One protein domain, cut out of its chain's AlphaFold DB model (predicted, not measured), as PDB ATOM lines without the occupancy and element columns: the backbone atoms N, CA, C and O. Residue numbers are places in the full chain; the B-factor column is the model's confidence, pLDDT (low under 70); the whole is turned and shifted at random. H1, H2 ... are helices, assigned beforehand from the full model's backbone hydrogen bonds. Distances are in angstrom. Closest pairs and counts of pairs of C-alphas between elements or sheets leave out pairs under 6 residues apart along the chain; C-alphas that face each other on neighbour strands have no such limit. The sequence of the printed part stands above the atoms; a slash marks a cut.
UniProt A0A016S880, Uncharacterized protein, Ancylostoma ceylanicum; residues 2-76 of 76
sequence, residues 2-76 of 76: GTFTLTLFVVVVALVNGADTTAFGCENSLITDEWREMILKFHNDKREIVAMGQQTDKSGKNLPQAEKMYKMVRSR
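Overview. This is residues 2 to 76 of the 76 residues of an uncharacterized protein of Ancylostoma ceylanicum (UniProt A0A016S880). A long helix, H2, has the stretch of residues 52 to 76 looping out past its end and folding back alongside it, while H1 sticks out beyond the other end as a free arm that makes much of the length. The printed part has 75 residues with two named helices, H1 then H2, and no named strand; the class is all helix, with 34 residues in named elements, under half. The whole is extended, with a radius of gyration of the C-alphas of 22.1 A and spans of 76 by 24 by 11 A.

Along the chain. H2, residues 33 to 51, is 26.5 A long and ends at C-alpha 51 (13.269, -12.011, 30.439). H1, residues 2 to 16, is 21.3 A long and begins at C-alpha 2 (6.899, -76.083, 27.553).

Arrangement. H1 and H2 are apart, with no C-alpha of one within 8 A of the other. Residues 2 to 21 stand free. In H1 and H2 every O i to N i+4 pair is within hydrogen-bond range.

Size, cuts and confidence. The C-alphas farthest apart, Gly 2 and Ser 59, are 76.7 A apart. The 16-residue link from H1 to H2 is long. The printed part has no cut. Residues 2, 15 to 22 and 76 have pLDDT under 70.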
ATOM      1  N   GLY A   2       5.729 -76.841  27.063       66.75
ATOM      2  CA  GLY A   2       6.899 -76.083  27.553       66.75
ATOM      3  C   GLY A   2       7.426 -74.933  26.675       66.75
ATOM      4  O   GLY A   2       7.915 -73.941  27.204       66.75
ATOM      5  N   THR A   3       7.310 -75.014  25.346       70.56
ATOM      6  CA  THR A   3       7.768 -73.942  24.437       70.56
ATOM      7  C   THR A   3       6.840 -72.730  24.457       70.56
ATOM      8  O   THR A   3       7.311 -71.601  24.489       70.56
ATOM      9  N   PHE A   4       5.529 -72.973  24.516       75.44
ATOM     10  CA  PHE A   4       4.487 -71.944  24.549       75.44
ATOM     11  C   PHE A   4       4.527 -71.118  25.843       75.44
ATOM     12  O   PHE A   4       4.336 -69.906  25.825       75.44
ATOM     13  N   THR A   5       4.821 -71.770  26.973       81.62
ATOM     14  CA  THR A   5       5.028 -71.095  28.260       81.62
ATOM     15  C   THR A   5       6.299 -70.254  28.263       81.62
ATOM     16  O   THR A   5       6.281 -69.150  28.793       81.62
ATOM     17  N   LEU A   6       7.382 -70.735  27.639       78.56
ATOM     18  CA  LEU A   6       8.646 -70.001  27.560       78.56
ATOM     19  C   LEU A   6       8.511 -68.744  26.692       78.56
ATOM     20  O   LEU A   6       8.930 -67.665  27.100       78.56
ATOM     21  N   THR A   7       7.873 -68.861  25.522       81.81
ATOM     22  CA  THR A   7       7.637 -67.718  24.629       81.81
ATOM     23  C   THR A   7       6.711 -66.688  25.265       81.81
ATOM     24  O   THR A   7       6.983 -65.496  25.166       81.81
ATOM     25  N   LEU A   8       5.662 -67.125  25.969       83.44
ATOM     26  CA  LEU A   8       4.780 -66.224  26.711       83.44
ATOM     27  C   LEU A   8       5.547 -65.454  27.795       83.44
ATOM     28  O   LEU A   8       5.383 -64.246  27.915       83.44
ATOM     29  N   PHE A   9       6.425 -66.130  28.540       82.69
ATOM     30  CA  PHE A   9       7.231 -65.503  29.587       82.69
ATOM     31  C   PHE A   9       8.198 -64.454  29.022       82.69
ATOM     32  O   PHE A   9       8.287 -63.351  29.553       82.69
ATOM     33  N   VAL A  10       8.872 -64.760  27.908       83.81
ATOM     34  CA  VAL A  10       9.778 -63.821  27.222       83.81
ATOM     35  C   VAL A  10       9.024 -62.587  26.720       83.81
ATOM     36  O   VAL A  10       9.503 -61.468  26.887       83.81
ATOM     37  N   VAL A  11       7.826 -62.769  26.153       83.94
ATOM     38  CA  VAL A  11       6.979 -61.655  25.697       83.94
ATOM     39  C   VAL A  11       6.519 -60.797  26.876       83.94
ATOM     40  O   VAL A  11       6.603 -59.576  26.801       83.94
ATOM     41  N   VAL A  12       6.090 -61.406  27.984       81.06
ATOM     42  CA  VAL A  12       5.680 -60.670  29.191       81.06
ATOM     43  C   VAL A  12       6.848 -59.866  29.764       81.06
ATOM     44  O   VAL A  12       6.681 -58.684  30.034       81.06
ATOM     45  N   VAL A  13       8.046 -60.450  29.876       77.25
ATOM     46  CA  VAL A  13       9.241 -59.731  30.355       77.25
ATOM     47  C   VAL A  13       9.600 -58.564  29.428       77.25
ATOM     48  O   VAL A  13       9.876 -57.468  29.907       77.25
ATOM     49  N   ALA A  14       9.535 -58.746  28.106       73.12
ATOM     50  CA  ALA A  14       9.804 -57.666  27.154       73.12
ATOM     51  C   ALA A  14       8.788 -56.510  27.255       73.12
ATOM     52  O   ALA A  14       9.170 -55.348  27.136       73.12
ATOM     53  N   LEU A  15       7.509 -56.816  27.500       68.75
ATOM     54  CA  LEU A  15       6.457 -55.809  27.672       68.75
ATOM     55  C   LEU A  15       6.574 -55.068  29.012       68.75
ATOM     56  O   LEU A  15       6.362 -53.859  29.050       68.75
ATOM     57  N   VAL A  16       6.940 -55.763  30.095       65.94
ATOM     58  CA  VAL A  16       7.104 -55.166  31.432       65.94
ATOM     59  C   VAL A  16       8.349 -54.276  31.491       65.94
ATOM     60  O   VAL A  16       8.284 -53.184  32.044       65.94
ATOM     61  N   ASN A  17       9.449 -54.665  30.842       64.25
ATOM     62  CA  ASN A  17      10.666 -53.846  30.777       64.25
ATOM     63  C   ASN A  17      10.504 -52.570  29.926       64.25
ATOM     64  O   ASN A  17      11.330 -51.667  30.018       64.25
ATOM     65  N   GLY A  18       9.474 -52.500  29.076       56.22
ATOM     66  CA  GLY A  18       9.111 -51.291  28.327       56.22
ATOM     67  C   GLY A  18       8.071 -50.411  29.030       56.22
ATOM     68  O   GLY A  18       7.765 -49.326  28.537       56.22
ATOM     69  N   ALA A  19       7.514 -50.864  30.157       56.22
ATOM     70  CA  ALA A  19       6.398 -50.232  30.850       56.22
ATOM     71  C   ALA A  19       6.860 -49.385  32.047       56.22
ATOM     72  O   ALA A  19       6.358 -49.542  33.148       56.22
ATOM     73  N   ASP A  20       7.786 -48.460  31.808       57.19
ATOM     74  CA  ASP A  20       7.999 -47.291  32.671       57.19
ATOM     75  C   ASP A  20       8.225 -46.065  31.778       57.19
ATOM     76  O   ASP A  20       9.287 -45.445  31.733       57.19
ATOM     77  N   THR A  21       7.209 -45.707  30.992       57.69
ATOM     78  CA  THR A  21       7.223 -44.444  30.244       57.69
ATOM     79  C   THR A  21       6.773 -43.312  31.161       57.69
ATOM     80  O   THR A  21       5.679 -42.767  31.005       57.69
ATOM     81  N   THR A  22       7.597 -42.974  32.152       68.62
ATOM     82  CA  THR A  22       7.409 -41.742  32.924       68.62
ATOM     83  C   THR A  22       7.524 -40.552  31.959       68.62
ATOM     84  O   THR A  22       8.277 -40.593  30.980       68.62
ATOM     85  N   ALA A  23       6.744 -39.490  32.163       76.81
ATOM     86  CA  ALA A  23       6.771 -38.305  31.307       76.81
ATOM     87  C   ALA A  23       8.169 -37.662  31.265       76.81
ATOM     88  O   ALA A  23       8.519 -37.029  30.268       76.81
ATOM     89  N   PHE A  24       8.986 -37.844  32.301       85.06
ATOM     90  CA  PHE A  24      10.381 -37.408  32.309       85.06
ATOM     91  C   PHE A  24      11.377 -38.476  31.842       85.06
ATOM     92  O   PHE A  24      12.513 -38.120  31.545       85.06
ATOM     93  N   GLY A  25      10.982 -39.748  31.747       82.06
ATOM     94  CA  GLY A  25      11.869 -40.847  31.348       82.06
ATOM     95  C   GLY A  25      13.027 -41.087  32.321       82.06
ATOM     96  O   GLY A  25      14.052 -41.634  31.936       82.06
ATOM     97  N   CYS A  26      12.898 -40.626  33.566       83.81
ATOM     98  CA  CYS A  26      13.942 -40.741  34.579       83.81
ATOM     99  C   CYS A  26      13.830 -42.081  35.315       83.81
ATOM    100  O   CYS A  26      12.770 -42.394  35.851       83.81
ATOM    101  N   GLU A  27      14.939 -42.820  35.409       75.75
ATOM    102  CA  GLU A  27      14.985 -44.141  36.060       75.75
ATOM    103  C   GLU A  27      14.884 -44.072  37.594       75.75
ATOM    104  O   GLU A  27      14.444 -45.025  38.235       75.75
ATOM    105  N   ASN A  28      15.298 -42.958  38.216       74.06
ATOM    106  CA  ASN A  28      15.218 -42.838  39.672       74.06
ATOM    107  C   ASN A  28      13.788 -42.516  40.139       74.06
ATOM    108  O   ASN A  28      13.142 -41.584  39.661       74.06
ATOM    109  N   SER A  29      13.315 -43.262  41.136       70.56
ATOM    110  CA  SER A  29      12.008 -43.053  41.771       70.56
ATOM    111  C   SER A  29      12.056 -42.099  42.968       70.56
ATOM    112  O   SER A  29      11.020 -41.788  43.550       70.56
ATOM    113  N   LEU A  30      13.249 -41.611  43.342       85.38
ATOM    114  CA  LEU A  30      13.437 -40.705  44.485       85.38
ATOM    115  C   LEU A  30      12.708 -39.369  44.308       85.38
ATOM    116  O   LEU A  30      12.353 -38.723  45.290       85.38
ATOM    117  N   ILE A  31      12.507 -38.951  43.060       86.25
ATOM    118  CA  ILE A  31      11.727 -37.772  42.704       86.25
ATOM    119  C   ILE A  31      10.603 -38.259  41.798       86.25
ATOM    120  O   ILE A  31      10.847 -39.032  40.874       86.25
ATOM    121  N   THR A  32       9.374 -37.835  42.065       88.69
ATOM    122  CA  THR A  32       8.243 -38.178  41.199       88.69
ATOM    123  C   THR A  32       8.174 -37.218  40.012       88.69
ATOM    124  O   THR A  32       8.702 -36.103  40.060       88.69
ATOM    125  N   ASP A  33       7.518 -37.629  38.934       88.25
ATOM    126  CA  ASP A  33       7.362 -36.780  37.750       88.25
ATOM    127  C   ASP A  33       6.571 -35.505  38.040       88.25
ATOM    128  O   ASP A  33       6.861 -34.461  37.462       88.25
ATOM    129  N   GLU A  34       5.645 -35.544  38.996       90.12
ATOM    130  CA  GLU A  34       4.905 -34.365  39.445       90.12
ATOM    131  C   GLU A  34       5.846 -33.329  40.072       90.12
ATOM    132  O   GLU A  34       5.729 -32.132  39.801       90.12
ATOM    133  N   TRP A  35       6.819 -33.777  40.871       92.62
ATOM    134  CA  TRP A  35       7.840 -32.895  41.436       92.62
ATOM    135  C   TRP A  35       8.769 -32.336  40.359       92.62
ATOM    136  O   TRP A  35       9.094 -31.147  40.390       92.62
ATOM    137  N   ARG A  36       9.164 -33.156  39.378       93.12
ATOM    138  CA  ARG A  36       9.977 -32.692  38.242       93.12
ATOM    139  C   ARG A  36       9.237 -31.634  37.422       93.12
ATOM    140  O   ARG A  36       9.823 -30.598  37.106       93.12
ATOM    141  N   GLU A  37       7.954 -31.851  37.143       93.56
ATOM    142  CA  GLU A  37       7.100 -30.907  36.416       93.56
ATOM    143  C   GLU A  37       6.924 -29.599  37.189       93.56
ATOM    144  O   GLU A  37       7.080 -28.516  36.622       93.56
ATOM    145  N   MET A  38       6.679 -29.678  38.501       95.44
ATOM    146  CA  MET A  38       6.582 -28.492  39.351       95.44
ATOM    147  C   MET A  38       7.862 -27.650  39.287       95.44
ATOM    148  O   MET A  38       7.796 -26.434  39.092       95.44
ATOM    149  N   ILE A  39       9.029 -28.285  39.425       95.62
ATOM    150  CA  ILE A  39      10.325 -27.598  39.391       95.62
ATOM    151  C   ILE A  39      10.572 -26.980  38.010       95.62
ATOM    152  O   ILE A  39      11.014 -25.830  37.926       95.62
ATOM    153  N   LEU A  40      10.274 -27.710  36.930       96.44
ATOM    154  CA  LEU A  40      10.428 -27.227  35.558       96.44
ATOM    155  C   LEU A  40       9.547 -26.001  35.290       96.44
ATOM    156  O   LEU A  40      10.017 -25.012  34.719       96.44
ATOM    157  N   LYS A  41       8.286 -26.044  35.730       97.38
ATOM    158  CA  LYS A  41       7.353 -24.921  35.622       97.38
ATOM    159  C   LYS A  41       7.844 -23.717  36.416       97.38
ATOM    160  O   LYS A  41       7.981 -22.640  35.847       97.38
ATOM    161  N   PHE A  42       8.204 -23.916  37.685       98.25
ATOM    162  CA  PHE A  42       8.711 -22.847  38.544       98.25
ATOM    163  C   PHE A  42       9.885 -22.099  37.900       98.25
ATOM    164  O   PHE A  42       9.890 -20.869  37.853       98.25
ATOM    165  N   HIS A  43      10.871 -22.824  37.366       98.44
ATOM    166  CA  HIS A  43      12.029 -22.190  36.739       98.44
ATOM    167  C   HIS A  43      11.658 -21.442  35.461       98.44
ATOM    168  O   HIS A  43      12.155 -20.337  35.251       98.44
ATOM    169  N   ASN A  44      10.795 -22.006  34.617       98.62
ATOM    170  CA  ASN A  44      10.355 -21.328  33.401       98.62
ATOM    171  C   ASN A  44       9.567 -20.046  33.708       98.62
ATOM    172  O   ASN A  44       9.872 -19.018  33.109       98.62
ATOM    173  N   ASP A  45       8.667 -20.069  34.693       98.50
ATOM    174  CA  ASP A  45       7.915 -18.885  35.127       98.50
ATOM    175  C   ASP A  45       8.873 -17.782  35.629       98.50
ATOM    176  O   ASP A  45       8.747 -16.608  35.280       98.50
ATOM    177  N   LYS A  46       9.904 -18.145  36.408       98.50
ATOM    178  CA  LYS A  46      10.925 -17.179  36.855       98.50
ATOM    179  C   LYS A  46      11.794 -16.658  35.712       98.50
ATOM    180  O   LYS A  46      12.106 -15.469  35.685       98.50
ATOM    181  N   ARG A  47      12.183 -17.519  34.768       98.56
ATOM    182  CA  ARG A  47      12.944 -17.118  33.574       98.56
ATOM    183  C   ARG A  47      12.165 -16.120  32.729       98.56
ATOM    184  O   ARG A  47      12.773 -15.180  32.230       98.56
ATOM    185  N   GLU A  48      10.854 -16.295  32.604       98.44
ATOM    186  CA  GLU A  48       9.969 -15.369  31.896       98.44
ATOM    187  C   GLU A  48       9.926 -13.990  32.571       98.44
ATOM    188  O   GLU A  48      10.186 -12.985  31.912       98.44
ATOM    189  N   ILE A  49       9.721 -13.934  33.894       98.25
ATOM    190  CA  ILE A  49       9.732 -12.673  34.665       98.25
ATOM    191  C   ILE A  49      11.061 -11.920  34.486       98.25
ATOM    192  O   ILE A  49      11.083 -10.700  34.292       98.25
ATOM    193  N   VAL A  50      12.185 -12.644  34.529       98.19
ATOM    194  CA  VAL A  50      13.513 -12.065  34.279       98.19
ATOM    195  C   VAL A  50      13.633 -11.584  32.833       98.19
ATOM    196  O   VAL A  50      14.096 -10.470  32.609       98.19
ATOM    197  N   ALA A  51      13.188 -12.373  31.852       98.50
ATOM    198  CA  ALA A  51      13.269 -12.011  30.439       98.50
ATOM    199  C   ALA A  51      12.474 -10.739  30.109       98.50
ATOM    200  O   ALA A  51      12.936  -9.922  29.314       98.50
ATOM    201  N   MET A  52      11.332 -10.535  30.772       98.12
ATOM    202  CA  MET A  52      10.520  -9.320  30.661       98.12
ATOM    203  C   MET A  52      11.133  -8.101  31.368       98.12
ATOM    204  O   MET A  52      10.625  -6.992  31.195       98.12
ATOM    205  N   GLY A  53      12.213  -8.269  32.141       97.88
ATOM    206  CA  GLY A  53      12.844  -7.193  32.913       97.88
ATOM    207  C   GLY A  53      12.013  -6.747  34.121       97.88
ATOM    208  O   GLY A  53      12.087  -5.591  34.531       97.88
ATOM    209  N   GLN A  54      11.182  -7.639  34.666       97.94
ATOM    210  CA  GLN A  54      10.294  -7.348  35.801       97.94
ATOM    211  C   GLN A  54      10.903  -7.732  37.156       97.94
ATOM    212  O   GLN A  54      10.419  -7.303  38.201       97.94
ATOM    213  N   GLN A  55      11.962  -8.544  37.158       97.94
ATOM    214  CA  GLN A  55      12.677  -8.919  38.374       97.94
ATOM    215  C   GLN A  55      13.603  -7.786  38.828       97.94
ATOM    216  O   GLN A  55      14.382  -7.276  38.026       97.94
ATOM    217  N   THR A  56      13.592  -7.457  40.119       98.12
ATOM    218  CA  THR A  56      14.534  -6.509  40.732       98.12
ATOM    219  C   THR A  56      15.758  -7.205  41.325       98.12
ATOM    220  O   THR A  56      15.697  -8.358  41.769       98.12
ATOM    221  N   ASP A  57      16.889  -6.503  41.336       96.88
ATOM    222  CA  ASP A  57      18.066  -6.869  42.117       96.88
ATOM    223  C   ASP A  57      17.941  -6.402  43.582       96.88
ATOM    224  O   ASP A  57      16.948  -5.804  44.000       96.88
ATOM    225  N   LYS A  58      18.977  -6.661  44.388       97.38
ATOM    226  CA  LYS A  58      19.001  -6.274  45.809       97.38
ATOM    227  C   LYS A  58      18.969  -4.758  46.041       97.38
ATOM    228  O   LYS A  58      18.643  -4.338  47.144       97.38
ATOM    229  N   SER A  59      19.325  -3.954  45.040       97.50
ATOM    230  CA  SER A  59      19.260  -2.490  45.094       97.50
ATOM    231  C   SER A  59      17.889  -1.938  44.686       97.50
ATOM    232  O   SER A  59      17.668  -0.733  44.765       97.50
ATOM    233  N   GLY A  60      16.959  -2.806  44.271       97.38
ATOM    234  CA  GLY A  60      15.635  -2.423  43.782       97.38
ATOM    235  C   GLY A  60      15.614  -2.042  42.301       97.38
ATOM    236  O   GLY A  60      14.577  -1.618  41.799       97.38
ATOM    237  N   LYS A  61      16.732  -2.201  41.581       98.00
ATOM    238  CA  LYS A  61      16.799  -1.927  40.145       98.00
ATOM    239  C   LYS A  61      16.311  -3.140  39.358       98.00
ATOM    240  O   LYS A  61      16.713  -4.264  39.648       98.00
ATOM    241  N   ASN A  62      15.491  -2.918  38.332       98.00
ATOM    242  CA  ASN A  62      15.089  -3.983  37.415       98.00
ATOM    243  C   ASN A  62      16.305  -4.567  36.680       98.00
ATOM    244  O   ASN A  62      17.174  -3.836  36.193       98.00
ATOM    245  N   LEU A  63      16.335  -5.893  36.574       97.75
ATOM    246  CA  LEU A  63      17.270  -6.617  35.724       97.75
ATOM    247  C   LEU A  63      17.000  -6.290  34.243       97.75
ATOM    248  O   LEU A  63      15.859  -6.002  33.875       97.75
ATOM    249  N   PRO A  64      18.031  -6.324  33.381       97.81
ATOM    250  CA  PRO A  64      17.845  -6.086  31.954       97.81
ATOM    251  C   PRO A  64      16.956  -7.162  31.322       97.81
ATOM    252  O   PRO A  64      16.995  -8.329  31.717       97.81
ATOM    253  N   GLN A  65      16.191  -6.765  30.304       98.12
ATOM    254  CA  GLN A  65      15.410  -7.696  29.493       98.12
ATOM    255  C   GLN A  65      16.330  -8.659  28.736       98.12
ATOM    256  O   GLN A  65      17.445  -8.303  28.350       98.12
ATOM    257  N   ALA A  66      15.849  -9.877  28.496       98.12
ATOM    258  CA  ALA A  66      16.584 -10.881  27.738       98.12
ATOM    259  C   ALA A  66      15.914 -11.126  26.385       98.12
ATOM    260  O   ALA A  66      14.808 -11.655  26.328       98.12
ATOM    261  N   GLU A  67      16.613 -10.817  25.291       96.62
ATOM    262  CA  GLU A  67      16.079 -10.998  23.931       96.62
ATOM    263  C   GLU A  67      15.823 -12.471  23.573       96.62
ATOM    264  O   GLU A  67      14.950 -12.778  22.765       96.62
ATOM    265  N   LYS A  68      16.604 -13.400  24.146       97.38
ATOM    266  CA  LYS A  68      16.586 -14.831  23.790       97.38
ATOM    267  C   LYS A  68      16.704 -15.740  25.015       97.38
ATOM    268  O   LYS A  68      17.596 -16.584  25.100       97.38
ATOM    269  N   MET A  69      15.807 -15.577  25.988       98.19
ATOM    270  CA  MET A  69      15.728 -16.496  27.129       98.19
ATOM    271  C   MET A  69      14.982 -17.781  26.740       98.19
ATOM    272  O   MET A  69      13.757 -17.811  26.685       98.19
ATOM    273  N   TYR A  70      15.715 -18.865  26.470       97.94
ATOM    274  CA  TYR A  70      15.101 -20.131  26.051       97.94
ATOM    275  C   TYR A  70      14.297 -20.810  27.167       97.94
ATOM    276  O   TYR A  70      14.693 -20.799  28.335       97.94
ATOM    277  N   LYS A  71      13.193 -21.462  26.795       97.81
ATOM    278  CA  LYS A  71      12.406 -22.291  27.710       97.81
ATOM    279  C   LYS A  71      13.165 -23.579  28.036       97.81
ATOM    280  O   LYS A  71      13.664 -24.250  27.135       97.81
ATOM    281  N   MET A  72      13.247 -23.924  29.316       97.69
ATOM    282  CA  MET A  72      13.750 -25.222  29.752       97.69
ATOM    283  C   MET A  72      12.753 -26.310  29.361       97.69
ATOM    284  O   MET A  72      11.538 -26.124  29.455       97.69
ATOM    285  N   VAL A  73      13.284 -27.456  28.958       94.44
ATOM    286  CA  VAL A  73      12.526 -28.667  28.644       94.44
ATOM    287  C   VAL A  73      13.044 -29.810  29.507       94.44
ATOM    288  O   VAL A  73      14.149 -29.731  30.044       94.44
ATOM    289  N   ARG A  74      12.253 -30.877  29.634       89.19
ATOM    290  CA  ARG A  74      12.715 -32.128  30.247       89.19
ATOM    291  C   ARG A  74      14.020 -32.598  29.584       89.19
ATOM    292  O   ARG A  74      14.100 -32.627  28.354       89.19
ATOM    293  N   SER A  75      15.018 -32.960  30.390       81.69
ATOM    294  CA  SER A  75      16.177 -33.711  29.896       81.69
ATOM    295  C   SER A  75      15.746 -35.153  29.710       81.69
ATOM    296  O   SER A  75      15.096 -35.700  30.599       81.69
ATOM    297  N   ARG A  76      16.076 -35.727  28.557       68.12
ATOM    298  CA  ARG A  76      16.032 -37.179  28.390       68.12
ATOM    299  C   ARG A  76      17.288 -37.801  28.978       68.12
ATOM    300  O   ARG A  76      18.288 -37.050  29.094       68.12
TER     301      ARG A  76